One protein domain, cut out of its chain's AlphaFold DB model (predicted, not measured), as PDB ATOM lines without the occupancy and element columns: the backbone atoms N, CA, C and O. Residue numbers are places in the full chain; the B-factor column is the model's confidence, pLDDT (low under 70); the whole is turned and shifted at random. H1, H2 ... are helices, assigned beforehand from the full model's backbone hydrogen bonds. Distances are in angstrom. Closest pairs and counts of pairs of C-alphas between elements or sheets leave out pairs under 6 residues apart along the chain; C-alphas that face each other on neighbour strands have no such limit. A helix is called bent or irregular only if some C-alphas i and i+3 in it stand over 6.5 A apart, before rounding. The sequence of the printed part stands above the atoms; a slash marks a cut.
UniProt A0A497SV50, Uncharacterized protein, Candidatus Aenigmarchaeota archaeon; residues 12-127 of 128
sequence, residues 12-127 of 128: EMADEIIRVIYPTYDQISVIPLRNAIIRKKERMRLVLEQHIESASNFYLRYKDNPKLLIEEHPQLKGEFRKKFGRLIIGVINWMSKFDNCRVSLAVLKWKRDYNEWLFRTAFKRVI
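Overview. This is residues 12 to 127 of the 128 residues of an uncharacterized protein of Candidatus Aenigmarchaeota archaeon (UniProt A0A497SV50). One long helix, H2, makes a shaft with a small, loose helical head at its far end, where H3, H4 and H5 gather near the chain's turn and H6 runs back to pack on the last part of H2. At the other end of the shaft the short helix H1 folds back beyond a loop and packs on no other helix, while residues 26 to 32, of which 31 and 32 belong to H2, and the loop residues 96 to 102 stick out. The printed part has 116 residues with six named helices, H1 to H6 in order along the chain, and no named strand; the class is all helix. The whole is extended, a rod spanning 72 by 27 by 24 A, with a radius of gyration of the C-alphas of 23.4 A.

Arrangement. H2, residues 31 to 62, touches H6, residues 105 to 124, at a shallow tilt of 30 degrees, opposite ways. The closest C-alphas are those of Ala 55 and Ala 122, 5.1 A apart, and H2 touches H6 with residues 52 to 62 alone, H6 touching H2 with residues 118 to 123 alone. H3, residues 66 to 72, is close to H2 but not clearly touching; the C-alphas of Tyr 62 and Leu 69 are closest, at 5.6 A. H3 and H4, residues 74 to 84, only just touch, and only at the corner, with 3 pairs of C-alphas within 8 A; the closest are those of Ile 70 and Lys 77, 5.7 A apart. H4 and H6 are near each other. H5, residues 88 to 95, is close to H3 but not clearly touching, with the C-alphas of Lys 67 and Ile 92 closest at 7.5 A, and it meets H4 only through their link. H1, residues 12 to 21, is apart from H2. Each O i to N i+4 pair is within hydrogen-bond range in H1, H2, H3, H5 and H6, and 5 of 7 are in H4.

Along the chain. H2 is 46.3 A long from C-alpha 31 at (-23.468, 1.901, 3.461) to C-alpha 62 at (16.582, 14.043, -16.433). H6 is 28.3 A long and ends with C-alpha 124 at (11.321, 12.454, -1.820). H1 is 14.4 A long, H3 10.2 A, H4 15.2 A and H5 9.8 A. H4 is irregular, but only just: C-alphas 75 and 78 are 6.7 A apart.

Size, cuts and confidence. The two C-alphas farthest apart are those of Gln 27 and Cys 101, at 73.0 A. The printed part has no cut, and no link is long. The mean pLDDT of the printed part is 78.1; residue 14, residues 21 to 34, residues 86 to 103 and residues 126 to 127 are under 70.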
ATOM      1  N   GLU A  12      -9.270  -8.780   1.390       77.31
ATOM      2  CA  GLU A  12      -9.745  -9.761   2.383       77.31
ATOM      3  C   GLU A  12      -9.279  -9.366   3.796       77.31
ATOM      4  O   GLU A  12     -10.074  -9.371   4.731       77.31
ATOM      5  N   MET A  13      -8.016  -8.944   3.946       72.81
ATOM      6  CA  MET A  13      -7.469  -8.532   5.243       72.81
ATOM      7  C   MET A  13      -8.123  -7.253   5.783       72.81
ATOM      8  O   MET A  13      -8.395  -7.150   6.978       72.81
ATOM      9  N   ALA A  14      -8.380  -6.265   4.922       68.12
ATOM     10  CA  ALA A  14      -9.060  -5.042   5.331       68.12
ATOM     11  C   ALA A  14     -10.510  -5.321   5.754       68.12
ATOM     12  O   ALA A  14     -10.956  -4.797   6.774       68.12
ATOM     13  N   ASP A  15     -11.221  -6.175   5.013       71.50
ATOM     14  CA  ASP A  15     -12.587  -6.580   5.345       71.50
ATOM     15  C   ASP A  15     -12.646  -7.373   6.660       71.50
ATOM     16  O   ASP A  15     -13.554  -7.165   7.465       71.50
ATOM     17  N   GLU A  16     -11.655  -8.227   6.929       74.50
ATOM     18  CA  GLU A  16     -11.542  -8.972   8.186       74.50
ATOM     19  C   GLU A  16     -11.291  -8.042   9.384       74.50
ATOM     20  O   GLU A  16     -11.996  -8.126  10.392       74.50
ATOM     21  N   ILE A  17     -10.371  -7.078   9.258       73.06
ATOM     22  CA  ILE A  17     -10.121  -6.063  10.298       73.06
ATOM     23  C   ILE A  17     -11.389  -5.248  10.575       73.06
ATOM     24  O   ILE A  17     -11.733  -5.001  11.733       73.06
ATOM     25  N   ILE A  18     -12.112  -4.845   9.526       70.50
ATOM     26  CA  ILE A  18     -13.352  -4.074   9.668       70.50
ATOM     27  C   ILE A  18     -14.426  -4.900  10.384       70.50
ATOM     28  O   ILE A  18     -15.084  -4.365  11.273       70.50
ATOM     29  N   ARG A  19     -14.566  -6.193  10.063       73.75
ATOM     30  CA  ARG A  19     -15.506  -7.109  10.737       73.75
ATOM     31  C   ARG A  19     -15.185  -7.295  12.220       73.75
ATOM     32  O   ARG A  19     -16.105  -7.349  13.028       73.75
ATOM     33  N   VAL A  20     -13.904  -7.365  12.585       75.56
ATOM     34  CA  VAL A  20     -13.476  -7.498  13.989       75.56
ATOM     35  C   VAL A  20     -13.773  -6.226  14.788       75.56
ATOM     36  O   VAL A  20     -14.257  -6.310  15.915       75.56
ATOM     37  N   ILE A  21     -13.507  -5.047  14.216       68.81
ATOM     38  CA  ILE A  21     -13.721  -3.761  14.904       68.81
ATOM     39  C   ILE A  21     -15.214  -3.383  14.930       68.81
ATOM     40  O   ILE A  21     -15.679  -2.777  15.893       68.81
ATOM     41  N   TYR A  22     -15.977  -3.770  13.902       66.19
ATOM     42  CA  TYR A  22     -17.407  -3.488  13.766       66.19
ATOM     43  C   TYR A  22     -18.196  -4.775  13.442       66.19
ATOM     44  O   TYR A  22     -18.559  -5.006  12.290       66.19
ATOM     45  N   PRO A  23     -18.531  -5.610  14.446       68.69
ATOM     46  CA  PRO A  23     -19.174  -6.917  14.239       68.69
ATOM     47  C   PRO A  23     -20.566  -6.848  13.593       68.69
ATOM     48  O   PRO A  23     -21.011  -7.796  12.952       68.69
ATOM     49  N   THR A  24     -21.257  -5.712  13.736       63.56
ATOM     50  CA  THR A  24     -22.573  -5.431  13.139       63.56
ATOM     51  C   THR A  24     -22.485  -4.715  11.786       63.56
ATOM     52  O   THR A  24     -23.499  -4.228  11.282       63.56
ATOM     53  N   TYR A  25     -21.297  -4.656  11.169       61.72
ATOM     54  CA  TYR A  25     -21.062  -4.020   9.866       61.72
ATOM     55  C   TYR A  25     -21.983  -4.548   8.756       61.72
ATOM     56  O   TYR A  25     -22.399  -3.780   7.890       61.72
ATOM     57  N   ASP A  26     -22.361  -5.827   8.827       59.94
ATOM     58  CA  ASP A  26     -23.266  -6.463   7.866       59.94
ATOM     59  C   ASP A  26     -24.765  -6.146   8.129       59.94
ATOM     60  O   ASP A  26     -25.599  -6.447   7.280       59.94
ATOM     61  N   GLN A  27     -25.139  -5.539   9.272       62.16
ATOM     62  CA  GLN A  27     -26.537  -5.464   9.753       62.16
ATOM     63  C   GLN A  27     -27.163  -4.060   9.835       62.16
ATOM     64  O   GLN A  27     -28.384  -3.950   9.915       62.16
ATOM     65  N   ILE A  28     -26.388  -2.976   9.825       53.50
ATOM     66  CA  ILE A  28     -26.922  -1.607   9.964       53.50
ATOM     67  C   ILE A  28     -26.453  -0.768   8.778       53.50
ATOM     68  O   ILE A  28     -25.438  -1.073   8.164       53.50
ATOM     69  N   SER A  29     -27.208   0.281   8.442       54.06
ATOM     70  CA  SER A  29     -27.000   1.305   7.409       54.06
ATOM     71  C   SER A  29     -25.645   2.041   7.483       54.06
ATOM     72  O   SER A  29     -25.572   3.265   7.584       54.06
ATOM     73  N   VAL A  30     -24.554   1.288   7.387       58.66
ATOM     74  CA  VAL A  30     -23.153   1.709   7.322       58.66
ATOM     75  C   VAL A  30     -22.725   1.837   5.853       58.66
ATOM     76  O   VAL A  30     -21.601   2.231   5.568       58.66
ATOM     77  N   ILE A  31     -23.645   1.614   4.896       62.06
ATOM     78  CA  ILE A  31     -23.468   1.901   3.461       62.06
ATOM     79  C   ILE A  31     -22.822   3.282   3.239       62.06
ATOM     80  O   ILE A  31     -21.862   3.351   2.472       62.06
ATOM     81  N   PRO A  32     -23.228   4.376   3.923       67.88
ATOM     82  CA  PRO A  32     -22.567   5.669   3.761       67.88
ATOM     83  C   PRO A  32     -21.095   5.668   4.198       67.88
ATOM     84  O   PRO A  32     -20.271   6.280   3.518       67.88
ATOM     85  N   LEU A  33     -20.747   4.963   5.282       68.56
ATOM     86  CA  LEU A  33     -19.380   4.863   5.805       68.56
ATOM     87  C   LEU A  33     -18.522   3.915   4.957       68.56
ATOM     88  O   LEU A  33     -17.418   4.293   4.579       68.56
ATOM     89  N   ARG A  34     -19.045   2.747   4.565       69.69
ATOM     90  CA  ARG A  34     -18.416   1.834   3.596       69.69
ATOM     91  C   ARG A  34     -18.130   2.559   2.285       69.69
ATOM     92  O   ARG A  34     -17.001   2.559   1.806       69.69
ATOM     93  N   ASN A  35     -19.119   3.272   1.750       73.88
ATOM     94  CA  ASN A  35     -18.952   4.076   0.542       73.88
ATOM     95  C   ASN A  35     -18.001   5.259   0.767       73.88
ATOM     96  O   ASN A  35     -17.331   5.688  -0.167       73.88
ATOM     97  N   ALA A  36     -17.916   5.823   1.976       74.12
ATOM     98  CA  ALA A  36     -16.924   6.847   2.300       74.12
ATOM     99  C   ALA A  36     -15.499   6.271   2.338       74.12
ATOM    100  O   ALA A  36     -14.595   6.898   1.793       74.12
ATOM    101  N   ILE A  37     -15.303   5.078   2.909       75.69
ATOM    102  CA  ILE A  37     -14.016   4.369   2.939       75.69
ATOM    103  C   ILE A  37     -13.583   4.003   1.518       75.69
ATOM    104  O   ILE A  37     -12.468   4.341   1.131       75.69
ATOM    105  N   ILE A  38     -14.473   3.417   0.709       80.19
ATOM    106  CA  ILE A  38     -14.198   3.090  -0.700       80.19
ATOM    107  C   ILE A  38     -13.837   4.357  -1.485       80.19
ATOM    108  O   ILE A  38     -12.809   4.392  -2.155       80.19
ATOM    109  N   ARG A  39     -14.615   5.441  -1.344       77.06
ATOM    110  CA  ARG A  39     -14.309   6.724  -2.004       77.06
ATOM    111  C   ARG A  39     -12.976   7.313  -1.548       77.06
ATOM    112  O   ARG A  39     -12.263   7.890  -2.363       77.06
ATOM    113  N   LYS A  40     -12.623   7.192  -0.265       79.81
ATOM    114  CA  LYS A  40     -11.318   7.637   0.247       79.81
ATOM    115  C   LYS A  40     -10.179   6.770  -0.288       79.81
ATOM    116  O   LYS A  40      -9.173   7.337  -0.699       79.81
ATOM    117  N   LYS A  41     -10.339   5.442  -0.330       85.19
ATOM    118  CA  LYS A  41      -9.376   4.499  -0.927       85.19
ATOM    119  C   LYS A  41      -9.107   4.857  -2.385       85.19
ATOM    120  O   LYS A  41      -7.951   5.003  -2.762       85.19
ATOM    121  N   GLU A  42     -10.162   5.094  -3.159       86.88
ATOM    122  CA  GLU A  42     -10.033   5.450  -4.573       86.88
ATOM    123  C   GLU A  42      -9.360   6.812  -4.769       86.88
ATOM    124  O   GLU A  42      -8.445   6.951  -5.574       86.88
ATOM    125  N   ARG A  43      -9.725   7.817  -3.964       83.25
ATOM    126  CA  ARG A  43      -9.040   9.119  -3.994       83.25
ATOM    127  C   ARG A  43      -7.559   8.999  -3.644       83.25
ATOM    128  O   ARG A  43      -6.743   9.626  -4.306       83.25
ATOM    129  N   MET A  44      -7.209   8.209  -2.628       84.25
ATOM    130  CA  MET A  44      -5.809   7.962  -2.269       84.25
ATOM    131  C   MET A  44      -5.060   7.284  -3.413       84.25
ATOM    132  O   MET A  44      -3.956   7.707  -3.739       84.25
ATOM    133  N   ARG A  45      -5.675   6.286  -4.056       87.81
ATOM    134  CA  ARG A  45      -5.112   5.621  -5.231       87.81
ATOM    135  C   ARG A  45      -4.835   6.615  -6.362       87.81
ATOM    136  O   ARG A  45      -3.699   6.683  -6.810       87.81
ATOM    137  N   LEU A  46      -5.824   7.417  -6.761       86.25
ATOM    138  CA  LEU A  46      -5.678   8.400  -7.843       86.25
ATOM    139  C   LEU A  46      -4.595   9.443  -7.541       86.25
ATOM    140  O   LEU A  46      -3.781   9.765  -8.402       86.25
ATOM    141  N   VAL A  47      -4.557   9.950  -6.306       85.94
ATOM    142  CA  VAL A  47      -3.533  10.909  -5.866       85.94
ATOM    143  C   VAL A  47      -2.140  10.273  -5.918       85.94
ATOM    144  O   VAL A  47      -1.203  10.886  -6.427       85.94
ATOM    145  N   LEU A  48      -1.993   9.032  -5.447       85.69
ATOM    146  CA  LEU A  48      -0.725   8.307  -5.514       85.69
ATOM    147  C   LEU A  48      -0.298   8.024  -6.956       85.69
ATOM    148  O   LEU A  48       0.869   8.234  -7.274       85.69
ATOM    149  N   GLU A  49      -1.213   7.593  -7.827       88.69
ATOM    150  CA  GLU A  49      -0.936   7.355  -9.249       88.69
ATOM    151  C   GLU A  49      -0.420   8.631  -9.929       88.69
ATOM    152  O   GLU A  49       0.659   8.606 -10.519       88.69
ATOM    153  N   GLN A  50      -1.102   9.767  -9.744       88.00
ATOM    154  CA  GLN A  50      -0.672  11.063 -10.285       88.00
ATOM    155  C   GLN A  50       0.706  11.488  -9.767       88.00
ATOM    156  O   GLN A  50       1.548  11.989 -10.517       88.00
ATOM    157  N   HIS A  51       0.967  11.294  -8.475       87.38
ATOM    158  CA  HIS A  51       2.252  11.654  -7.897       87.38
ATOM    159  C   HIS A  51       3.390  10.736  -8.363       87.38
ATOM    160  O   HIS A  51       4.479  11.226  -8.672       87.38
ATOM    161  N   ILE A  52       3.151   9.424  -8.449       89.75
ATOM    162  CA  ILE A  52       4.116   8.454  -8.980       89.75
ATOM    163  C   ILE A  52       4.410   8.761 -10.447       89.75
ATOM    164  O   ILE A  52       5.580   8.766 -10.832       89.75
ATOM    165  N   GLU A  53       3.391   9.061 -11.251       92.19
ATOM    166  CA  GLU A  53       3.550   9.457 -12.649       92.19
ATOM    167  C   GLU A  53       4.396  10.730 -12.761       92.19
ATOM    168  O   GLU A  53       5.377  10.760 -13.502       92.19
ATOM    169  N   SER A  54       4.095  11.754 -11.960       91.38
ATOM    170  CA  SER A  54       4.860  13.003 -11.941       91.38
ATOM    171  C   SER A  54       6.337  12.785 -11.576       91.38
ATOM    172  O   SER A  54       7.223  13.259 -12.293       91.38
ATOM    173  N   ALA A  55       6.632  12.023 -10.515       91.31
ATOM    174  CA  ALA A  55       8.012  11.700 -10.139       91.31
ATOM    175  C   ALA A  55       8.718  10.827 -11.181       91.31
ATOM    176  O   ALA A  55       9.909  11.021 -11.433       91.31
ATOM    177  N   SER A  56       7.999   9.896 -11.806       93.81
ATOM    178  CA  SER A  56       8.544   9.035 -12.856       93.81
ATOM    179  C   SER A  56       8.888   9.846 -14.102       93.81
ATOM    180  O   SER A  56       9.999   9.725 -14.608       93.81
ATOM    181  N   ASN A  57       7.999  10.738 -14.542       94.62
ATOM    182  CA  ASN A  57       8.237  11.643 -15.666       94.62
ATOM    183  C   ASN A  57       9.408  12.590 -15.385       94.62
ATOM    184  O   ASN A  57      10.267  12.784 -16.244       94.62
ATOM    185  N   PHE A  58       9.494  13.121 -14.161       94.19
ATOM    186  CA  PHE A  58      10.641  13.910 -13.721       94.19
ATOM    187  C   PHE A  58      11.940  13.097 -13.803       94.19
ATOM    188  O   PHE A  58      12.914  13.540 -14.408       94.19
ATOM    189  N   TYR A  59      11.963  11.890 -13.230       94.62
ATOM    190  CA  TYR A  59      13.135  11.019 -13.267       94.62
ATOM    191  C   TYR A  59      13.545  10.687 -14.706       94.62
ATOM    192  O   TYR A  59      14.709  10.860 -15.051       94.62
ATOM    193  N   LEU A  60      12.606  10.260 -15.552       95.56
ATOM    194  CA  LEU A  60      12.874   9.861 -16.933       95.56
ATOM    195  C   LEU A  60      13.396  11.019 -17.789       95.56
ATOM    196  O   LEU A  60      14.317  10.803 -18.573       95.56
ATOM    197  N   ARG A  61      12.874  12.240 -17.610       95.06
ATOM    198  CA  ARG A  61      13.321  13.436 -18.349       95.06
ATOM    199  C   ARG A  61      14.788  13.774 -18.091       95.06
ATOM    200  O   ARG A  61      15.500  14.164 -19.012       95.06
ATOM    201  N   TYR A  62      15.233  13.641 -16.844       93.62
ATOM    202  CA  TYR A  62      16.582  14.043 -16.433       93.62
ATOM    203  C   TYR A  62      17.552  12.875 -16.265       93.62
ATOM    204  O   TYR A  62      18.731  13.091 -15.957       93.62
ATOM    205  N   LYS A  63      17.078  11.640 -16.449       92.12
ATOM    206  CA  LYS A  63      17.902  10.434 -16.420       92.12
ATOM    207  C   LYS A  63      19.045  10.590 -17.416       92.12
ATOM    208  O   LYS A  63      18.838  11.005 -18.551       92.12
ATOM    209  N   ASP A  64      20.261  10.296 -16.964       86.94
ATOM    210  CA  ASP A  64      21.493  10.431 -17.748       86.94
ATOM    211  C   ASP A  64      21.797  11.853 -18.280       86.94
ATOM    212  O   ASP A  64      22.828  12.045 -18.926       86.94
ATOM    213  N   ASN A  65      20.975  12.866 -17.959       88.06
ATOM    214  CA  ASN A  65      21.120  14.245 -18.429       88.06
ATOM    215  C   ASN A  65      21.212  15.264 -17.268       88.06
ATOM    216  O   ASN A  65      20.300  16.063 -17.032       88.06
ATOM    217  N   PRO A  66      22.335  15.263 -16.528       86.38
ATOM    218  CA  PRO A  66      22.566  16.155 -15.389       86.38
ATOM    219  C   PRO A  66      22.620  17.637 -15.778       86.38
ATOM    220  O   PRO A  66      22.316  18.493 -14.953       86.38
ATOM    221  N   LYS A  67      23.017  17.960 -17.018       85.19
ATOM    222  CA  LYS A  67      23.096  19.347 -17.492       85.19
ATOM    223  C   LYS A  67      21.700  19.959 -17.587       85.19
ATOM    224  O   LYS A  67      21.459  20.994 -16.970       85.19
ATOM    225  N   LEU A  68      20.785  19.252 -18.254       90.00
ATOM    226  CA  LEU A  68      19.390  19.664 -18.397       90.00
ATOM    227  C   LEU A  68      18.713  19.854 -17.029       90.00
ATOM    228  O   LEU A  68      18.030  20.850 -16.814       90.00
ATOM    229  N   LEU A  69      18.976  18.957 -16.069       90.62
ATOM    230  CA  LEU A  69      18.439  19.074 -14.709       90.62
ATOM    231  C   LEU A  69      18.828  20.395 -14.031       90.62
ATOM    232  O   LEU A  69      17.999  21.025 -13.384       90.62
ATOM    233  N   ILE A  70      20.096  20.800 -14.129       88.44
ATOM    234  CA  ILE A  70      20.590  22.010 -13.459       88.44
ATOM    235  C   ILE A  70      20.114  23.285 -14.159       88.44
ATOM    236  O   ILE A  70      19.918  24.298 -13.484       88.44
ATOM    237  N   GLU A  71      19.930  23.235 -15.478       88.56
ATOM    238  CA  GLU A  71      19.384  24.339 -16.272       88.56
ATOM    239  C   GLU A  71      17.898  24.569 -15.963       88.56
ATOM    240  O   GLU A  71      17.511  25.696 -15.660       88.56
ATOM    241  N   GLU A  72      17.079  23.512 -15.950       92.94
ATOM    242  CA  GLU A  72      15.628  23.620 -15.721       92.94
ATOM    243  C   GLU A  72      15.252  23.703 -14.228       92.94
ATOM    244  O   GLU A  72      14.199  24.235 -13.868       92.94
ATOM    245  N   HIS A  73      16.113  23.212 -13.329       90.62
ATOM    246  CA  HIS A  73      15.890  23.225 -11.882       90.62
ATOM    247  C   HIS A  73      17.085  23.799 -11.103       90.62
ATOM    248  O   HIS A  73      17.747  23.078 -10.341       90.62
ATOM    249  N   PRO A  74      17.342  25.118 -11.197       88.56
ATOM    250  CA  PRO A  74      18.462  25.764 -10.510       88.56
ATOM    251  C   PRO A  74      18.425  25.588  -8.983       88.56
ATOM    252  O   PRO A  74      19.475  25.563  -8.340       88.56
ATOM    253  N   GLN A  75      17.248  25.377  -8.388       89.75
ATOM    254  CA  GLN A  75      17.081  25.079  -6.962       89.75
ATOM    255  C   GLN A  75      17.760  23.767  -6.526       89.75
ATOM    256  O   GLN A  75      18.181  23.642  -5.379       89.75
ATOM    257  N   LEU A  76      17.913  22.792  -7.431       88.75
ATOM    258  CA  LEU A  76      18.597  21.525  -7.148       88.75
ATOM    259  C   LEU A  76      20.122  21.634  -7.251       88.75
ATOM    260  O   LEU A  76      20.836  20.756  -6.767       88.75
ATOM    261  N   LYS A  77      20.642  22.730  -7.815       86.75
ATOM    262  CA  LYS A  77      22.081  22.956  -8.012       86.75
ATOM    263  C   LYS A  77      22.875  22.891  -6.713       86.75
ATOM    264  O   LYS A  77      23.991  22.375  -6.705       86.75
ATOM    265  N   GLY A  78      22.305  23.386  -5.613       87.00
ATOM    266  CA  GLY A  78      22.928  23.326  -4.291       87.00
ATOM    267  C   GLY A  78      23.110  21.890  -3.794       87.00
ATOM    268  O   GLY A  78      24.218  21.506  -3.419       87.00
ATOM    269  N   GLU A  79      22.045  21.086  -3.828       88.38
ATOM    270  CA  GLU A  79      22.077  19.672  -3.421       88.38
ATOM    271  C   GLU A  79      22.975  18.835  -4.332       88.38
ATOM    272  O   GLU A  79      23.812  18.071  -3.850       88.38
ATOM    273  N   PHE A  80      22.869  19.049  -5.645       87.69
ATOM    274  CA  PHE A  80      23.714  18.394  -6.635       87.69
ATOM    275  C   PHE A  80      25.199  18.670  -6.369       87.69
ATOM    276  O   PHE A  80      26.011  17.748  -6.301       87.69
ATOM    277  N   ARG A  81      25.565  19.936  -6.133       85.62
ATOM    278  CA  ARG A  81      26.948  20.330  -5.832       85.62
ATOM    279  C   ARG A  81      27.450  19.735  -4.519       85.62
ATOM    280  O   ARG A  81      28.624  19.388  -4.445       85.62
ATOM    281  N   LYS A  82      26.596  19.620  -3.496       87.31
ATOM    282  CA  LYS A  82      26.953  18.961  -2.227       87.31
ATOM    283  C   LYS A  82      27.248  17.476  -2.430       87.31
ATOM    284  O   LYS A  82      28.208  16.980  -1.854       87.31
ATOM    285  N   LYS A  83      26.447  16.781  -3.243       86.44
ATOM    286  CA  LYS A  83      26.592  15.335  -3.445       86.44
ATOM    287  C   LYS A  83      27.719  14.965  -4.405       86.44
ATOM    288  O   LYS A  83      28.406  13.979  -4.171       86.44
ATOM    289  N   PHE A  84      27.908  15.742  -5.468       84.06
ATOM    290  CA  PHE A  84      28.815  15.371  -6.551       84.06
ATOM    291  C   PHE A  84      30.038  16.305  -6.697       84.06
ATOM    292  O   PHE A  84      31.006  15.961  -7.369       84.06
ATOM    293  N   GLY A  85      30.074  17.457  -6.021       78.88
ATOM    294  CA  GLY A  85      31.226  18.371  -6.023       78.88
ATOM    295  C   GLY A  85      31.257  19.381  -7.186       78.88
ATOM    296  O   GLY A  85      30.364  19.435  -8.029       78.88
ATOM    297  N   ARG A  86      32.285  20.250  -7.212       63.97
ATOM    298  CA  ARG A  86      32.452  21.342  -8.210       63.97
ATOM    299  C   ARG A  86      33.006  20.884  -9.564       63.97
ATOM    300  O   ARG A  86      32.718  21.524 -10.568       63.97
ATOM    301  N   LEU A  87      33.800  19.814  -9.587       53.50
ATOM    302  CA  LEU A  87      34.601  19.378 -10.744       53.50
ATOM    303  C   LEU A  87      33.772  18.867 -11.937       53.50
ATOM    304  O   LEU A  87      34.304  18.597 -13.008       53.50
ATOM    305  N   ILE A  88      32.456  18.770 -11.780       60.88
ATOM    306  CA  ILE A  88      31.602  18.002 -12.677       60.88
ATOM    307  C   ILE A  88      31.151  18.755 -13.917       60.88
ATOM    308  O   ILE A  88      30.921  18.116 -14.927       60.88
ATOM    309  N   ILE A  89      31.092  20.087 -13.919       56.69
ATOM    310  CA  ILE A  89      30.715  20.817 -15.145       56.69
ATOM    311  C   ILE A  89      31.765  20.586 -16.249       56.69
ATOM    312  O   ILE A  89      31.411  20.361 -17.404       56.69
ATOM    313  N   GLY A  90      33.051  20.549 -15.878       58.22
ATOM    314  CA  GLY A  90      34.139  20.188 -16.789       58.22
ATOM    315  C   GLY A  90      34.083  18.722 -17.222       58.22
ATOM    316  O   GLY A  90      34.242  18.431 -18.402       58.22
ATOM    317  N   VAL A  91      33.777  17.808 -16.295       61.44
ATOM    318  CA  VAL A  91      33.654  16.368 -16.577       61.44
ATOM    319  C   VAL A  91      32.421  16.044 -17.428       61.44
ATOM    320  O   VAL A  91      32.533  15.215 -18.315       61.44
ATOM    321  N   ILE A  92      31.283  16.719 -17.243       62.28
ATOM    322  CA  ILE A  92      30.071  16.577 -18.071       62.28
ATOM    323  C   ILE A  92      30.354  17.038 -19.504       62.28
ATOM    324  O   ILE A  92      30.045  16.312 -20.445       62.28
ATOM    325  N   ASN A  93      30.990  18.205 -19.674       59.19
ATOM    326  CA  ASN A  93      31.375  18.721 -20.994       59.19
ATOM    327  C   ASN A  93      32.457  17.867 -21.678       59.19
ATOM    328  O   ASN A  93      32.520  17.812 -22.906       59.19
ATOM    329  N   TRP A  94      33.332  17.226 -20.898       62.16
ATOM    330  CA  TRP A  94      34.300  16.254 -21.400       62.16
ATOM    331  C   TRP A  94      33.587  14.955 -21.805       62.16
ATOM    332  O   TRP A  94      33.739  14.505 -22.933       62.16
ATOM    333  N   MET A  95      32.715  14.410 -20.953       57.34
ATOM    334  CA  MET A  95      31.950  13.180 -21.194       57.34
ATOM    335  C   MET A  95      31.061  13.251 -22.441       57.34
ATOM    336  O   MET A  95      31.012  12.272 -23.174       57.34
ATOM    337  N   SER A  96      30.424  14.393 -22.731       59.91
ATOM    338  CA  SER A  96      29.605  14.574 -23.943       59.91
ATOM    339  C   SER A  96      30.407  14.582 -25.253       59.91
ATOM    340  O   SER A  96      29.819  14.615 -26.326       59.91
ATOM    341  N   LYS A  97      31.747  14.616 -25.190       58.22
ATOM    342  CA  LYS A  97      32.635  14.572 -26.366       58.22
ATOM    343  C   LYS A  97      33.238  13.187 -26.632       58.22
ATOM    344  O   LYS A  97      33.813  12.989 -27.696       58.22
ATOM    345  N   PHE A  98      33.128  12.241 -25.696       55.84
ATOM    346  CA  PHE A  98      33.795  10.930 -25.760       55.84
ATOM    347  C   PHE A  98      32.816   9.753 -25.897       55.84
ATOM    348  O   PHE A  98      33.109   8.659 -25.417       55.84
ATOM    349  N   ASP A  99      31.689   9.941 -26.591       54.12
ATOM    350  CA  ASP A  99      30.625   8.927 -26.736       54.12
ATOM    351  C   ASP A  99      31.071   7.579 -27.355       54.12
ATOM    352  O   ASP A  99      30.320   6.614 -27.288       54.12
ATOM    353  N   ASN A 100      32.305   7.453 -27.874       52.22
ATOM    354  CA  ASN A 100      32.830   6.220 -28.485       52.22
ATOM    355  C   ASN A 100      34.184   5.704 -27.949       52.22
ATOM    356  O   ASN A 100      34.742   4.760 -28.507       52.22
ATOM    357  N   CYS A 101      34.742   6.267 -26.872       49.03
ATOM    358  CA  CYS A 101      35.984   5.751 -26.273       49.03
ATOM    359  C   CYS A 101      35.701   5.091 -24.928       49.03
ATOM    360  O   CYS A 101      34.967   5.666 -24.132       49.03
ATOM    361  N   ARG A 102      36.301   3.906 -24.687       53.22
ATOM    362  CA  ARG A 102      36.277   3.118 -23.433       53.22
ATOM    363  C   ARG A 102      35.795   3.948 -22.242       53.22
ATOM    364  O   ARG A 102      36.585   4.631 -21.589       53.22
ATOM    365  N   VAL A 103      34.490   3.891 -21.988       59.12
ATOM    366  CA  VAL A 103      33.880   4.629 -20.889       59.12
ATOM    367  C   VAL A 103      34.521   4.102 -19.613       59.12
ATOM    368  O   VAL A 103      34.411   2.916 -19.302       59.12
ATOM    369  N   SER A 104      35.268   4.954 -18.911       70.25
ATOM    370  CA  SER A 104      35.967   4.519 -17.705       70.25
ATOM    371  C   SER A 104      34.951   4.011 -16.679       70.25
ATOM    372  O   SER A 104      33.831   4.523 -16.580       70.25
ATOM    373  N   LEU A 105      35.334   3.020 -15.871       75.00
ATOM    374  CA  LEU A 105      34.485   2.517 -14.782       75.00
ATOM    375  C   LEU A 105      34.012   3.646 -13.852       75.00
ATOM    376  O   LEU A 105      32.909   3.585 -13.315       75.00
ATOM    377  N   ALA A 106      34.815   4.705 -13.713       74.31
ATOM    378  CA  ALA A 106      34.458   5.900 -12.960       74.31
ATOM    379  C   ALA A 106      33.257   6.647 -13.565       74.31
ATOM    380  O   ALA A 106      32.388   7.085 -12.817       74.31
ATOM    381  N   VAL A 107      33.160   6.751 -14.896       73.50
ATOM    382  CA  VAL A 107      32.025   7.398 -15.580       73.50
ATOM    383  C   VAL A 107      30.744   6.584 -15.405       73.50
ATOM    384  O   VAL A 107      29.698   7.148 -15.090       73.50
ATOM    385  N   LEU A 108      30.821   5.259 -15.561       78.06
ATOM    386  CA  LEU A 108      29.669   4.374 -15.354       78.06
ATOM    387  C   LEU A 108      29.178   4.419 -13.906       78.06
ATOM    388  O   LEU A 108      27.974   4.514 -13.663       78.06
ATOM    389  N   LYS A 109      30.111   4.390 -12.948       83.94
ATOM    390  CA  LYS A 109      29.802   4.534 -11.524       83.94
ATOM    391  C   LYS A 109      29.147   5.885 -11.245       83.94
ATOM    392  O   LYS A 109      28.096   5.929 -10.623       83.94
ATOM    393  N   TRP A 110      29.699   6.966 -11.790       84.75
ATOM    394  CA  TRP A 110      29.143   8.303 -11.615       84.75
ATOM    395  C   TRP A 110      27.723   8.436 -12.180       84.75
ATOM    396  O   TRP A 110      26.842   8.938 -11.487       84.75
ATOM    397  N   LYS A 111      27.465   7.941 -13.401       83.62
ATOM    398  CA  LYS A 111      26.113   7.935 -13.991       83.62
ATOM    399  C   LYS A 111      25.125   7.146 -13.129       83.62
ATOM    400  O   LYS A 111      23.996   7.588 -12.927       83.62
ATOM    401  N   ARG A 112      25.553   6.001 -12.585       88.62
ATOM    402  CA  ARG A 112      24.744   5.199 -11.656       88.62
ATOM    403  C   ARG A 112      24.412   5.987 -10.387       88.62
ATOM    404  O   ARG A 112      23.239   6.091 -10.044       88.62
ATOM    405  N   ASP A 113      25.416   6.585  -9.751       89.94
ATOM    406  CA  ASP A 113      25.254   7.366  -8.520       89.94
ATOM    407  C   ASP A 113      24.361   8.605  -8.745       89.94
ATOM    408  O   ASP A 113      23.551   8.969  -7.885       89.94
ATOM    409  N   TYR A 114      24.480   9.239  -9.919       91.06
ATOM    410  CA  TYR A 114      23.611  10.326 -10.370       91.06
ATOM    411  C   TYR A 114      22.157   9.877 -10.513       91.06
ATOM    412  O   TYR A 114      21.279  10.471  -9.886       91.06
ATOM    413  N   ASN A 115      21.896   8.821 -11.286       92.75
ATOM    414  CA  ASN A 115      20.536   8.336 -11.514       92.75
ATOM    415  C   ASN A 115      19.889   7.854 -10.209       92.75
ATOM    416  O   ASN A 115      18.717   8.133  -9.962       92.75
ATOM    417  N   GLU A 116      20.649   7.208  -9.323       94.62
ATOM    418  CA  GLU A 116      20.140   6.807  -8.011       94.62
ATOM    419  C   GLU A 116      19.775   8.022  -7.145       94.62
ATOM    420  O   GLU A 116      18.720   8.060  -6.504       94.62
ATOM    421  N   TRP A 117      20.622   9.055  -7.125       94.56
ATOM    422  CA  TRP A 117      20.294  10.298  -6.432       94.56
ATOM    423  C   TRP A 117      19.064  10.988  -7.021       94.56
ATOM    424  O   TRP A 117      18.213  11.447  -6.257       94.56
ATOM    425  N   LEU A 118      18.971  11.066  -8.348       94.50
ATOM    426  CA  LEU A 118      17.853  11.687  -9.046       94.50
ATOM    427  C   LEU A 118      16.549  10.968  -8.703       94.50
ATOM    428  O   LEU A 118      15.578  11.629  -8.349       94.50
ATOM    429  N   PHE A 119      16.552   9.631  -8.720       94.00
ATOM    430  CA  PHE A 119      15.411   8.813  -8.318       94.00
ATOM    431  C   PHE A 119      14.969   9.154  -6.890       94.00
ATOM    432  O   PHE A 119      13.829   9.553  -6.659       94.00
ATOM    433  N   ARG A 120      15.892   9.114  -5.921       93.00
ATOM    434  CA  ARG A 120      15.576   9.473  -4.528       93.00
ATOM    435  C   ARG A 120      15.042  10.904  -4.410       93.00
ATOM    436  O   ARG A 120      14.133  11.150  -3.629       93.00
ATOM    437  N   THR A 121      15.587  11.842  -5.180       91.50
ATOM    438  CA  THR A 121      15.185  13.257  -5.155       91.50
ATOM    439  C   THR A 121      13.788  13.466  -5.736       91.50
ATOM    440  O   THR A 121      12.993  14.201  -5.151       91.50
ATOM    441  N   ALA A 122      13.473  12.797  -6.847       90.75
ATOM    442  CA  ALA A 122      12.161  12.845  -7.484       90.75
ATOM    443  C   ALA A 122      11.071  12.327  -6.532       90.75
ATOM    444  O   ALA A 122      10.078  13.009  -6.288       90.75
ATOM    445  N   PHE A 123      11.305  11.169  -5.908       88.25
ATOM    446  CA  PHE A 123      10.320  10.528  -5.035       88.25
ATOM    447  C   PHE A 123      10.253  11.128  -3.621       88.25
ATOM    448  O   PHE A 123       9.179  11.160  -3.025       88.25
ATOM    449  N   LYS A 124      11.343  11.710  -3.098       87.38
ATOM    450  CA  LYS A 124      11.321  12.454  -1.820       87.38
ATOM    451  C   LYS A 124      10.392  13.671  -1.862       87.38
ATOM    452  O   LYS A 124       9.900  14.109  -0.831       87.38
ATOM    453  N   ARG A 125      10.165  14.255  -3.041       75.12
ATOM    454  CA  ARG A 125       9.239  15.388  -3.199       75.12
ATOM    455  C   ARG A 125       7.772  14.958  -3.267       75.12
ATOM    456  O   ARG A 125       6.908  15.793  -3.028       75.12
ATOM    457  N   VAL A 126       7.520  13.686  -3.571       68.81
ATOM    458  CA  VAL A 126       6.188  13.073  -3.654       68.81
ATOM    459  C   VAL A 126       5.696  12.575  -2.296       68.81
ATOM    460  O   VAL A 126       4.524  12.736  -1.979       68.81
ATOM    461  N   ILE A 127       6.586  12.003  -1.484       61.81
ATOM    462  CA  ILE A 127       6.255  11.457  -0.164       61.81
ATOM    463  C   ILE A 127       6.762  12.448   0.895       61.81
ATOM    464  O   ILE A 127       7.963  12.492   1.161       61.81
TER     465      ILE A 127